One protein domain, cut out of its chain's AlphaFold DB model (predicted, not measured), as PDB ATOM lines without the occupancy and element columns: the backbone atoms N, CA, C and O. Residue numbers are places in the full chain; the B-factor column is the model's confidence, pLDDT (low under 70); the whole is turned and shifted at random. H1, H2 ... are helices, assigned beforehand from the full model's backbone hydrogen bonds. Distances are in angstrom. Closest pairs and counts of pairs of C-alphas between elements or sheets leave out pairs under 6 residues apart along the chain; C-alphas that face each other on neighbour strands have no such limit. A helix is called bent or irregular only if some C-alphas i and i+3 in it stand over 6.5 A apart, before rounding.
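AT A GLANCE: This is residues 232 to 319 of the 402 residues of the protein "HTH-type transcriptional regulator mlrA" of Beauveria bassiana D1-5 (UniProt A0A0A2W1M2). Four helices make a loose-ended up-and-down bundle, each running against the one before it: the long H4 and the kinked H1 spread as a V, nearest each other where H1 ends and near the start of H4, with H2 on one side of the V and H3 on the other. The last turn of H4 and the tail after it, residues 313 to 319, stick out and lengthen the whole. The printed part has 88 residues with four named helices, in the order H1, H2, H3, H4, and no named strand; the class is all helix. It is compact, with a radius of gyration of the C-alphas of 13.2 A, and spans 41 by 32 by 20 A.

HOW THE PARTS SIT: Start at H4, residues 292 to 316, the longest helix. With residues 304 to 308 alone it touches H2, residues 256 to 269, at a steep tilt of 43 degrees, the same way; the closest C-alphas are those of Arg 260 and Ile 304, 6.1 A apart. H3, residues 272 to 286, is close to H4 but not clearly touching: the closest C-alphas, of Arg 284 and Arg 298, are 6.4 A apart, and the two run opposite ways at a shallow tilt of 10 degrees. H1, residues 233 to 252, and H4 only just touch, with 3 pairs of C-alphas within 8 A, the closest those of Leu 251 and Leu 297 at 6.8 A. H1 touches H3 with residues 240 to 248 alone, at a steep tilt of 43 degrees, the same way; the closest C-alphas, of Gln 244 and Val 279, are 5.7 A apart. H1 and H2 form a helical hairpin at a shallow tilt of 14 degrees, with the C-alphas of Arg 250 and Leu 259 closest at 5.8 A. In H2 and H4 every O i to N i+4 pair is within hydrogen-bond range; in H1 12 of 16 are, and in H3 8 of 11.

IN THESE COORDINATES: Find C-alpha 292 at (23.787, 10.162, -45.140); from there H4 runs 36.0 A to C-alpha 316 at (32.407, 0.552, -11.567). H1 begins at C-alpha 233, (54.394, 9.651, -22.600), and covers 28.6 A, with a kink of 40 degrees near residue 240. H2 measures 19.9 A and H3 19.7 A; H3 is irregular, but only just, with C-alphas 278 and 281 6.8 A apart.

THE WHOLE: The two C-alphas farthest apart are those of Val 291 and Ala 319, at 42.2 A. The printed part has no cut, and the three links, H1 to H2, H2 to H3 and H3 to H4, are tight. Look at residues 232 to 239 for low confidence, with pLDDT under 70; the mean of the printed part is 85.0.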
ATOM      1  N   PRO A 232      56.747   5.427 -23.408       42.41
ATOM      2  CA  PRO A 232      57.005   6.863 -23.231       42.41
ATOM      3  C   PRO A 232      55.756   7.736 -23.437       42.41
ATOM      4  O   PRO A 232      55.050   7.582 -24.431       42.41
ATOM      5  N   GLU A 233      55.544   8.726 -22.568       41.47
ATOM      6  CA  GLU A 233      54.394   9.651 -22.600       41.47
ATOM      7  C   GLU A 233      54.365  10.574 -23.830       41.47
ATOM      8  O   GLU A 233      53.295  10.869 -24.348       41.47
ATOM      9  N   ALA A 234      55.525  10.936 -24.393       35.84
ATOM     10  CA  ALA A 234      55.609  11.703 -25.644       35.84
ATOM     11  C   ALA A 234      55.104  10.924 -26.876       35.84
ATOM     12  O   ALA A 234      54.728  11.534 -27.876       35.84
ATOM     13  N   ARG A 235      55.046   9.582 -26.811       40.53
ATOM     14  CA  ARG A 235      54.306   8.809 -27.817       40.53
ATOM     15  C   ARG A 235      52.805   8.959 -27.634       40.53
ATOM     16  O   ARG A 235      52.131   8.898 -28.636       40.53
ATOM     17  N   ARG A 236      52.264   9.195 -26.434       43.91
ATOM     18  CA  ARG A 236      50.805   9.263 -26.227       43.91
ATOM     19  C   ARG A 236      50.170  10.436 -26.985       43.91
ATOM     20  O   ARG A 236      49.219  10.209 -27.717       43.91
ATOM     21  N   ALA A 237      50.773  11.631 -26.937       40.38
ATOM     22  CA  ALA A 237      50.293  12.800 -27.688       40.38
ATOM     23  C   ALA A 237      50.381  12.626 -29.221       40.38
ATOM     24  O   ALA A 237      49.408  12.874 -29.930       40.38
ATOM     25  N   ASN A 238      51.513  12.118 -29.736       49.56
ATOM     26  CA  ASN A 238      51.651  11.785 -31.164       49.56
ATOM     27  C   ASN A 238      50.796  10.567 -31.573       49.56
ATOM     28  O   ASN A 238      50.394  10.453 -32.729       49.56
ATOM     29  N   ASN A 239      50.482   9.672 -30.632       66.25
ATOM     30  CA  ASN A 239      49.622   8.518 -30.855       66.25
ATOM     31  C   ASN A 239      48.148   8.906 -30.910       66.25
ATOM     32  O   ASN A 239      47.407   8.151 -31.519       66.25
ATOM     33  N   TRP A 240      47.686  10.022 -30.329       82.06
ATOM     34  CA  TRP A 240      46.264  10.388 -30.414       82.06
ATOM     35  C   TRP A 240      45.828  10.617 -31.851       82.06
ATOM     36  O   TRP A 240      44.855  10.013 -32.292       82.06
ATOM     37  N   SER A 241      46.595  11.405 -32.608       78.88
ATOM     38  CA  SER A 241      46.318  11.628 -34.031       78.88
ATOM     39  C   SER A 241      46.394  10.319 -34.821       78.88
ATOM     40  O   SER A 241      45.468  10.002 -35.563       78.88
ATOM     41  N   GLY A 242      47.420   9.492 -34.579       84.81
ATOM     42  CA  GLY A 242      47.543   8.179 -35.222       84.81
ATOM     43  C   GLY A 242      46.438   7.186 -34.832       84.81
ATOM     44  O   GLY A 242      46.000   6.384 -35.656       84.81
ATOM     45  N   LEU A 243      45.940   7.246 -33.597       89.06
ATOM     46  CA  LEU A 243      44.838   6.426 -33.101       89.06
ATOM     47  C   LEU A 243      43.512   6.891 -33.703       89.06
ATOM     48  O   LEU A 243      42.743   6.050 -34.160       89.06
ATOM     49  N   GLN A 244      43.275   8.204 -33.778       90.06
ATOM     50  CA  GLN A 244      42.136   8.778 -34.494       90.06
ATOM     51  C   GLN A 244      42.141   8.339 -35.963       90.06
ATOM     52  O   GLN A 244      41.118   7.875 -36.456       90.06
ATOM     53  N   GLU A 245      43.275   8.451 -36.661       87.50
ATOM     54  CA  GLU A 245      43.417   8.021 -38.059       87.50
ATOM     55  C   GLU A 245      43.182   6.518 -38.219       87.50
ATOM     56  O   GLU A 245      42.419   6.104 -39.086       87.50
ATOM     57  N   SER A 246      43.754   5.700 -37.332       92.81
ATOM     58  CA  SER A 246      43.558   4.245 -37.343       92.81
ATOM     59  C   SER A 246      42.098   3.854 -37.096       92.81
ATOM     60  O   SER A 246      41.584   2.928 -37.727       92.81
ATOM     61  N   MET A 247      41.419   4.537 -36.171       96.50
ATOM     62  CA  MET A 247      40.000   4.317 -35.894       96.50
ATOM     63  C   MET A 247      39.133   4.761 -37.075       96.50
ATOM     64  O   MET A 247      38.263   4.005 -37.504       96.50
ATOM     65  N   LEU A 248      39.411   5.941 -37.639       92.25
ATOM     66  CA  LEU A 248      38.715   6.475 -38.808       92.25
ATOM     67  C   LEU A 248      38.881   5.564 -40.027       92.25
ATOM     68  O   LEU A 248      37.913   5.291 -40.728       92.25
ATOM     69  N   GLN A 249      40.087   5.043 -40.252       92.25
ATOM     70  CA  GLN A 249      40.358   4.096 -41.326       92.25
ATOM     71  C   GLN A 249      39.520   2.822 -41.166       92.25
ATOM     72  O   GLN A 249      38.842   2.418 -42.107       92.25
ATOM     73  N   ARG A 250      39.502   2.203 -39.976       97.12
ATOM     74  CA  ARG A 250      38.690   0.995 -39.728       97.12
ATOM     75  C   ARG A 250      37.196   1.264 -39.877       97.12
ATOM     76  O   ARG A 250      36.486   0.391 -40.367       97.12
ATOM     77  N   LEU A 251      36.740   2.447 -39.465       94.56
ATOM     78  CA  LEU A 251      35.357   2.880 -39.636       94.56
ATOM     79  C   LEU A 251      34.999   2.990 -41.126       94.56
ATOM     80  O   LEU A 251      34.025   2.380 -41.559       94.56
ATOM     81  N   ASN A 252      35.830   3.674 -41.917       90.56
ATOM     82  CA  ASN A 252      35.646   3.836 -43.363       90.56
ATOM     83  C   ASN A 252      35.728   2.506 -44.131       90.56
ATOM     84  O   ASN A 252      35.027   2.317 -45.118       90.56
ATOM     85  N   GLU A 253      36.560   1.569 -43.671       95.00
ATOM     86  CA  GLU A 253      36.691   0.224 -44.248       95.00
ATOM     87  C   GLU A 253      35.610  -0.760 -43.754       95.00
ATOM     88  O   GLU A 253      35.630  -1.930 -44.135       95.00
ATOM     89  N   GLY A 254      34.691  -0.337 -42.875       92.81
ATOM     90  CA  GLY A 254      33.639  -1.199 -42.323       92.81
ATOM     91  C   GLY A 254      34.143  -2.293 -41.369       92.81
ATOM     92  O   GLY A 254      33.436  -3.261 -41.091       92.81
ATOM     93  N   LYS A 255      35.362  -2.167 -40.831       96.62
ATOM     94  CA  LYS A 255      35.991  -3.143 -39.921       96.62
ATOM     95  C   LYS A 255      35.523  -2.954 -38.472       96.62
ATOM     96  O   LYS A 255      36.330  -2.690 -37.577       96.62
ATOM     97  N   ILE A 256      34.221  -3.115 -38.237       95.56
ATOM     98  CA  ILE A 256      33.539  -2.761 -36.976       95.56
ATOM     99  C   ILE A 256      34.099  -3.511 -35.762       95.56
ATOM    100  O   ILE A 256      34.454  -2.886 -34.765       95.56
ATOM    101  N   GLU A 257      34.260  -4.832 -35.848       95.25
ATOM    102  CA  GLU A 257      34.791  -5.629 -34.729       95.25
ATOM    103  C   GLU A 257      36.238  -5.260 -34.393       95.25
ATOM    104  O   GLU A 257      36.640  -5.197 -33.233       95.25
ATOM    105  N   SER A 258      37.019  -4.931 -35.418       95.50
ATOM    106  CA  SER A 258      38.394  -4.502 -35.221       95.50
ATOM    107  C   SER A 258      38.487  -3.104 -34.608       95.50
ATOM    108  O   SER A 258      39.366  -2.864 -33.782       95.50
ATOM    109  N   LEU A 259      37.584  -2.193 -34.981       96.88
ATOM    110  CA  LEU A 259      37.451  -0.882 -34.348       96.88
ATOM    111  C   LEU A 259      37.028  -1.015 -32.880       96.88
ATOM    112  O   LEU A 259      37.619  -0.366 -32.019       96.88
ATOM    113  N   ARG A 260      36.067  -1.899 -32.581       97.00
ATOM    114  CA  ARG A 260      35.654  -2.208 -31.207       97.00
ATOM    115  C   ARG A 260      36.842  -2.703 -30.387       97.00
ATOM    116  O   ARG A 260      37.123  -2.133 -29.340       97.00
ATOM    117  N   GLN A 261      37.587  -3.692 -30.880       90.62
ATOM    118  CA  GLN A 261      38.768  -4.193 -30.173       90.62
ATOM    119  C   GLN A 261      39.809  -3.087 -29.946       90.62
ATOM    120  O   GLN A 261      40.325  -2.958 -28.839       90.62
ATOM    121  N   LEU A 262      40.058  -2.242 -30.952       93.69
ATOM    122  CA  LEU A 262      40.985  -1.115 -30.832       93.69
ATOM    123  C   LEU A 262      40.547  -0.113 -29.753       93.69
ATOM    124  O   LEU A 262      41.392   0.373 -29.005       93.69
ATOM    125  N   LEU A 263      39.246   0.178 -29.636       94.75
ATOM    126  CA  LEU A 263      38.729   1.045 -28.576       94.75
ATOM    127  C   LEU A 263      38.940   0.432 -27.185       94.75
ATOM    128  O   LEU A 263      39.386   1.125 -26.274       94.75
ATOM    129  N   TYR A 264      38.671  -0.865 -27.027       91.38
ATOM    130  CA  TYR A 264      38.897  -1.568 -25.760       91.38
ATOM    131  C   TYR A 264      40.386  -1.622 -25.399       91.38
ATOM    132  O   TYR A 264      40.752  -1.449 -24.238       91.38
ATOM    133  N   ASP A 265      41.262  -1.834 -26.380       82.69
ATOM    134  CA  ASP A 265      42.713  -1.824 -26.189       82.69
ATOM    135  C   ASP A 265      43.198  -0.441 -25.755       82.69
ATOM    136  O   ASP A 265      43.893  -0.322 -24.745       82.69
ATOM    137  N   ALA A 266      42.752   0.604 -26.456       86.69
ATOM    138  CA  ALA A 266      43.042   1.986 -26.107       86.69
ATOM    139  C   ALA A 266      42.539   2.319 -24.696       86.69
ATOM    140  O   ALA A 266      43.264   2.896 -23.895       86.69
ATOM    141  N   GLY A 267      41.336   1.877 -24.347       82.94
ATOM    142  CA  GLY A 267      40.749   2.058 -23.027       82.94
ATOM    143  C   GLY A 267      41.498   1.393 -21.866       82.94
ATOM    144  O   GLY A 267      41.353   1.816 -20.719       82.94
ATOM    145  N   ARG A 268      42.313   0.368 -22.154       78.81
ATOM    146  CA  ARG A 268      43.229  -0.265 -21.187       78.81
ATOM    147  C   ARG A 268      44.577   0.440 -21.107       78.81
ATOM    148  O   ARG A 268      45.239   0.381 -20.075       78.81
ATOM    149  N   GLU A 269      45.005   1.053 -22.203       75.75
ATOM    150  CA  GLU A 269      46.299   1.725 -22.313       75.75
ATOM    151  C   GLU A 269      46.261   3.176 -21.816       75.75
ATOM    152  O   GLU A 269      47.256   3.673 -21.284       75.75
ATOM    153  N   TYR A 270      45.117   3.838 -21.967       78.06
ATOM    154  CA  TYR A 270      44.967   5.274 -21.805       78.06
ATOM    155  C   TYR A 270      43.879   5.639 -20.786       78.06
ATOM    156  O   TYR A 270      42.859   4.949 -20.700       78.06
ATOM    157  N   PRO A 271      44.033   6.751 -20.039       80.62
ATOM    158  CA  PRO A 271      42.958   7.280 -19.209       80.62
ATOM    159  C   PRO A 271      41.720   7.588 -20.051       80.62
ATOM    160  O   PRO A 271      41.799   8.253 -21.083       80.62
ATOM    161  N   ARG A 272      40.552   7.134 -19.591       86.12
ATOM    162  CA  ARG A 272      39.292   7.271 -20.337       86.12
ATOM    163  C   ARG A 272      38.907   8.730 -20.565       86.12
ATOM    164  O   ARG A 272      38.352   9.049 -21.609       86.12
ATOM    165  N   ALA A 273      39.258   9.615 -19.632       85.88
ATOM    166  CA  ALA A 273      39.024  11.041 -19.792       85.88
ATOM    167  C   ALA A 273      39.824  11.653 -20.951       85.88
ATOM    168  O   ALA A 273      39.262  12.386 -21.757       85.88
ATOM    169  N   GLU A 274      41.104  11.296 -21.076       84.31
ATOM    170  CA  GLU A 274      41.935  11.706 -22.214       84.31
ATOM    171  C   GLU A 274      41.441  11.056 -23.509       84.31
ATOM    172  O   GLU A 274      41.335  11.726 -24.526       84.31
ATOM    173  N   LEU A 275      41.046   9.778 -23.476       90.12
ATOM    174  CA  LEU A 275      40.489   9.090 -24.643       90.12
ATOM    175  C   LEU A 275      39.220   9.783 -25.175       90.12
ATOM    176  O   LEU A 275      39.043   9.905 -26.386       90.12
ATOM    177  N   VAL A 276      38.347  10.266 -24.288       93.94
ATOM    178  CA  VAL A 276      37.151  11.036 -24.669       93.94
ATOM    179  C   VAL A 276      37.536  12.368 -25.315       93.94
ATOM    180  O   VAL A 276      37.084  12.652 -26.426       93.94
ATOM    181  N   THR A 277      38.374  13.164 -24.644       87.25
ATOM    182  CA  THR A 277      38.731  14.529 -25.069       87.25
ATOM    183  C   THR A 277      39.617  14.546 -26.311       87.25
ATOM    184  O   THR A 277      39.350  15.297 -27.245       87.25
ATOM    185  N   GLU A 278      40.641  13.696 -26.349       87.06
ATOM    186  CA  GLU A 278      41.704  13.735 -27.356       87.06
ATOM    187  C   GLU A 278      41.452  12.793 -28.537       87.06
ATOM    188  O   GLU A 278      42.123  12.916 -29.558       87.06
ATOM    189  N   VAL A 279      40.522  11.833 -28.441       94.25
ATOM    190  CA  VAL A 279      40.297  10.840 -29.511       94.25
ATOM    191  C   VAL A 279      38.841  10.777 -29.934       94.25
ATOM    192  O   VAL A 279      38.547  11.064 -31.090       94.25
ATOM    193  N   LEU A 280      37.925  10.417 -29.032       96.31
ATOM    194  CA  LEU A 280      36.543  10.117 -29.409       96.31
ATOM    195  C   LEU A 280      35.794  11.358 -29.901       96.31
ATOM    196  O   LEU A 280      35.196  11.308 -30.972       96.31
ATOM    197  N   ARG A 281      35.873  12.489 -29.188       93.88
ATOM    198  CA  ARG A 281      35.255  13.751 -29.631       93.88
ATOM    199  C   ARG A 281      35.850  14.269 -30.952       93.88
ATOM    200  O   ARG A 281      35.073  14.512 -31.879       93.88
ATOM    201  N   PRO A 282      37.186  14.367 -31.115       90.19
ATOM    202  CA  PRO A 282      37.789  14.725 -32.399       90.19
ATOM    203  C   PRO A 282      37.420  13.771 -33.540       90.19
ATOM    204  O   PRO A 282      37.127  14.222 -34.645       90.19
ATOM    205  N   LEU A 283      37.389  12.459 -33.287       92.38
ATOM    206  CA  LEU A 283      36.998  11.459 -34.280       92.38
ATOM    207  C   LEU A 283      35.536  11.634 -34.708       92.38
ATOM    208  O   LEU A 283      35.265  11.664 -35.905       92.38
ATOM    209  N   ARG A 284      34.610  11.816 -33.756       93.44
ATOM    210  CA  ARG A 284      33.195  12.114 -34.041       93.44
ATOM    211  C   ARG A 284      33.040  13.405 -34.842       93.44
ATOM    212  O   ARG A 284      32.248  13.447 -35.779       93.44
ATOM    213  N   SER A 285      33.832  14.432 -34.527       86.25
ATOM    214  CA  SER A 285      33.859  15.691 -35.282       86.25
ATOM    215  C   SER A 285      34.295  15.480 -36.739       86.25
ATOM    216  O   SER A 285      33.674  16.023 -37.653       86.25
ATOM    217  N   LYS A 286      35.277  14.601 -36.996       80.12
ATOM    218  CA  LYS A 286      35.706  14.229 -38.362       80.12
ATOM    219  C   LYS A 286      34.615  13.516 -39.177       80.12
ATOM    220  O   LYS A 286      34.657  13.576 -40.402       80.12
ATOM    221  N   VAL A 287      33.632  12.887 -38.528       82.50
ATOM    222  CA  VAL A 287      32.472  12.233 -39.171       82.50
ATOM    223  C   VAL A 287      31.153  12.971 -38.903       82.50
ATOM    224  O   VAL A 287      30.098  12.360 -38.775       82.50
ATOM    225  N   SER A 288      31.192  14.304 -38.830       73.62
ATOM    226  CA  SER A 288      30.010  15.143 -38.555       73.62
ATOM    227  C   SER A 288      29.366  15.771 -39.798       73.62
ATOM    228  O   SER A 288      28.392  16.515 -39.682       73.62
ATOM    229  N   ALA A 289      29.888  15.486 -40.997       73.31
ATOM    230  CA  ALA A 289      29.329  16.030 -42.231       73.31
ATOM    231  C   ALA A 289      27.880  15.556 -42.431       73.31
ATOM    232  O   ALA A 289      27.581  14.371 -42.278       73.31
ATOM    233  N   ASN A 290      26.995  16.477 -42.829       73.75
ATOM    234  CA  ASN A 290      25.568  16.216 -43.051       73.75
ATOM    235  C   ASN A 290      25.314  15.473 -44.378       73.75
ATOM    236  O   ASN A 290      24.631  15.960 -45.278       73.75
ATOM    237  N   VAL A 291      25.948  14.309 -44.524       81.44
ATOM    238  CA  VAL A 291      25.846  13.401 -45.665       81.44
ATOM    239  C   VAL A 291      25.393  12.043 -45.124       81.44
ATOM    240  O   VAL A 291      26.032  11.551 -44.192       81.44
ATOM    241  N   PRO A 292      24.361  11.391 -45.700       83.56
ATOM    242  CA  PRO A 292      23.787  10.162 -45.140       83.56
ATOM    243  C   PRO A 292      24.811   9.064 -44.823       83.56
ATOM    244  O   PRO A 292      24.735   8.430 -43.772       83.56
ATOM    245  N   ALA A 293      25.812   8.874 -45.688       79.38
ATOM    246  CA  ALA A 293      26.880   7.900 -45.466       79.38
ATOM    247  C   ALA A 293      27.733   8.241 -44.231       79.38
ATOM    248  O   ALA A 293      27.993   7.374 -43.403       79.38
ATOM    249  N   ILE A 294      28.120   9.510 -44.070       81.06
ATOM    250  CA  ILE A 294      28.933   9.974 -42.938       81.06
ATOM    251  C   ILE A 294      28.132   9.932 -41.633       81.06
ATOM    252  O   ILE A 294      28.649   9.472 -40.619       81.06
ATOM    253  N   MET A 295      26.850  10.303 -41.672       82.44
ATOM    254  CA  MET A 295      25.947  10.151 -40.528       82.44
ATOM    255  C   MET A 295      25.796   8.685 -40.115       82.44
ATOM    256  O   MET A 295      25.869   8.374 -38.934       82.44
ATOM    257  N   THR A 296      25.671   7.766 -41.077       90.25
ATOM    258  CA  THR A 296      25.619   6.323 -40.781       90.25
ATOM    259  C   THR A 296      26.899   5.846 -40.089       90.25
ATOM    260  O   THR A 296      26.830   5.115 -39.104       90.25
ATOM    261  N   LEU A 297      28.076   6.289 -40.552       89.94
ATOM    262  CA  LEU A 297      29.351   5.976 -39.894       89.94
ATOM    263  C   LEU A 297      29.428   6.556 -38.475       89.94
ATOM    264  O   LEU A 297      29.940   5.890 -37.575       89.94
ATOM    265  N   ARG A 298      28.896   7.764 -38.257       90.75
ATOM    266  CA  ARG A 298      28.809   8.380 -36.928       90.75
ATOM    267  C   ARG A 298      27.936   7.564 -35.977       90.75
ATOM    268  O   ARG A 298      28.380   7.286 -34.873       90.75
ATOM    269  N   GLU A 299      26.766   7.103 -36.414       94.50
ATOM    270  CA  GLU A 299      25.891   6.258 -35.583       94.50
ATOM    271  C   GLU A 299      26.532   4.898 -35.252       94.50
ATOM    272  O   GLU A 299      26.419   4.403 -34.131       94.50
ATOM    273  N   ILE A 300      27.271   4.304 -36.196       96.50
ATOM    274  CA  ILE A 300      28.045   3.079 -35.939       96.50
ATOM    275  C   ILE A 300      29.119   3.329 -34.872       96.50
ATOM    276  O   ILE A 300      29.272   2.526 -33.948       96.50
ATOM    277  N   LEU A 301      29.862   4.433 -34.990       96.88
ATOM    278  CA  LEU A 301      30.868   4.826 -34.006       96.88
ATOM    279  C   LEU A 301      30.235   5.060 -32.628       96.88
ATOM    280  O   LEU A 301      30.739   4.538 -31.633       96.88
ATOM    281  N   ASP A 302      29.114   5.778 -32.575       96.50
ATOM    282  CA  ASP A 302      28.390   6.074 -31.339       96.50
ATOM    283  C   ASP A 302      27.899   4.780 -30.673       96.50
ATOM    284  O   ASP A 302      28.082   4.603 -29.468       96.50
ATOM    285  N   GLY A 303      27.406   3.805 -31.443       97.44
ATOM    286  CA  GLY A 303      27.055   2.477 -30.929       97.44
ATOM    287  C   GLY A 303      28.238   1.726 -30.300       97.44
ATOM    288  O   GLY A 303      28.088   1.082 -29.258       97.44
ATOM    289  N   ILE A 304      29.438   1.830 -30.884       97.94
ATOM    290  CA  ILE A 304      30.663   1.234 -30.320       97.94
ATOM    291  C   ILE A 304      31.071   1.944 -29.022       97.94
ATOM    292  O   ILE A 304      31.427   1.272 -28.049       97.94
ATOM    293  N   ILE A 305      30.996   3.278 -28.990       97.88
ATOM    294  CA  ILE A 305      31.286   4.087 -27.797       97.88
ATOM    295  C   ILE A 305      30.323   3.711 -26.668       97.88
ATOM    296  O   ILE A 305      30.777   3.388 -25.575       97.88
ATOM    297  N   ILE A 306      29.017   3.661 -26.939       97.69
ATOM    298  CA  ILE A 306      27.979   3.293 -25.964       97.69
ATOM    299  C   ILE A 306      28.230   1.899 -25.379       97.69
ATOM    300  O   ILE A 306      28.137   1.712 -24.162       97.69
ATOM    301  N   ALA A 307      28.583   0.923 -26.222       96.06
ATOM    302  CA  ALA A 307      28.890  -0.433 -25.773       96.06
ATOM    303  C   ALA A 307      30.116  -0.462 -24.842       96.06
ATOM    304  O   ALA A 307      30.081  -1.091 -23.781       96.06
ATOM    305  N   TYR A 308      31.183   0.257 -25.201       97.00
ATOM    306  CA  TYR A 308      32.390   0.344 -24.380       97.00
ATOM    307  C   TYR A 308      32.154   1.098 -23.060       97.00
ATOM    308  O   TYR A 308      32.606   0.654 -22.001       97.00
ATOM    309  N   THR A 309      31.397   2.197 -23.091       96.69
ATOM    310  CA  THR A 309      30.999   2.935 -21.885       96.69
ATOM    311  C   THR A 309      30.170   2.057 -20.958       96.69
ATOM    312  O   THR A 309      30.483   1.967 -19.775       96.69
ATOM    313  N   SER A 310      29.166   1.349 -21.487       95.12
ATOM    314  CA  SER A 310      28.351   0.398 -20.717       95.12
ATOM    315  C   SER A 310      29.211  -0.662 -20.027       95.12
ATOM    316  O   SER A 310      29.029  -0.935 -18.842       95.12
ATOM    317  N   PHE A 311      30.195  -1.214 -20.743       92.00
ATOM    318  CA  PHE A 311      31.156  -2.159 -20.177       92.00
ATOM    319  C   PHE A 311      31.957  -1.557 -19.008       92.00
ATOM    320  O   PHE A 311      32.124  -2.214 -17.980       92.00
ATOM    321  N   CYS A 312      32.429  -0.310 -19.130       91.31
ATOM    322  CA  CYS A 312      33.161   0.368 -18.055       91.31
ATOM    323  C   CYS A 312      32.276   0.636 -16.831       91.31
ATOM    324  O   CYS A 312      32.689   0.361 -15.706       91.31
ATOM    325  N   LEU A 313      31.054   1.125 -17.055       91.81
ATOM    326  CA  LEU A 313      30.084   1.424 -16.000       91.81
ATOM    327  C   LEU A 313      29.714   0.181 -15.186       91.81
ATOM    328  O   LEU A 313      29.642   0.239 -13.961       91.81
ATOM    329  N   GLU A 314      29.537  -0.964 -15.847       88.31
ATOM    330  CA  GLU A 314      29.259  -2.229 -15.161       88.31
ATOM    331  C   GLU A 314      30.423  -2.663 -14.254       88.31
ATOM    332  O   GLU A 314      30.209  -3.227 -13.180       88.31
ATOM    333  N   GLY A 315      31.660  -2.350 -14.651       83.50
ATOM    334  CA  GLY A 315      32.841  -2.542 -13.809       83.50
ATOM    335  C   GLY A 315      32.814  -1.683 -12.541       83.50
ATOM    336  O   GLY A 315      33.112  -2.180 -11.453       83.50
ATOM    337  N   ASP A 316      32.402  -0.420 -12.666       83.69
ATOM    338  CA  ASP A 316      32.407   0.552 -11.567       83.69
ATOM    339  C   ASP A 316      31.303   0.303 -10.528       83.69
ATOM    340  O   ASP A 316      31.475   0.651  -9.360       83.69
ATOM    341  N   LYS A 317      30.204  -0.377 -10.891       82.62
ATOM    342  CA  LYS A 317      29.121  -0.733  -9.948       82.62
ATOM    343  C   LYS A 317      29.602  -1.493  -8.709       82.62
ATOM    344  O   LYS A 317      28.955  -1.436  -7.664       82.62
ATOM    345  N   ARG A 318      30.715  -2.222  -8.826       76.44
ATOM    346  CA  ARG A 318      31.296  -3.037  -7.746       76.44
ATOM    347  C   ARG A 318      32.220  -2.244  -6.821       76.44
ATOM    348  O   ARG A 318      32.579  -2.751  -5.761       76.44
ATOM    349  N   ALA A 319      32.633  -1.043  -7.217       75.00
ATOM    350  CA  ALA A 319      33.522  -0.199  -6.436       75.00
ATOM    351  C   ALA A 319      32.734   0.634  -5.402       75.00
ATOM    352  O   ALA A 319      31.578   0.991  -5.644       75.00
TER     353      ALA A 319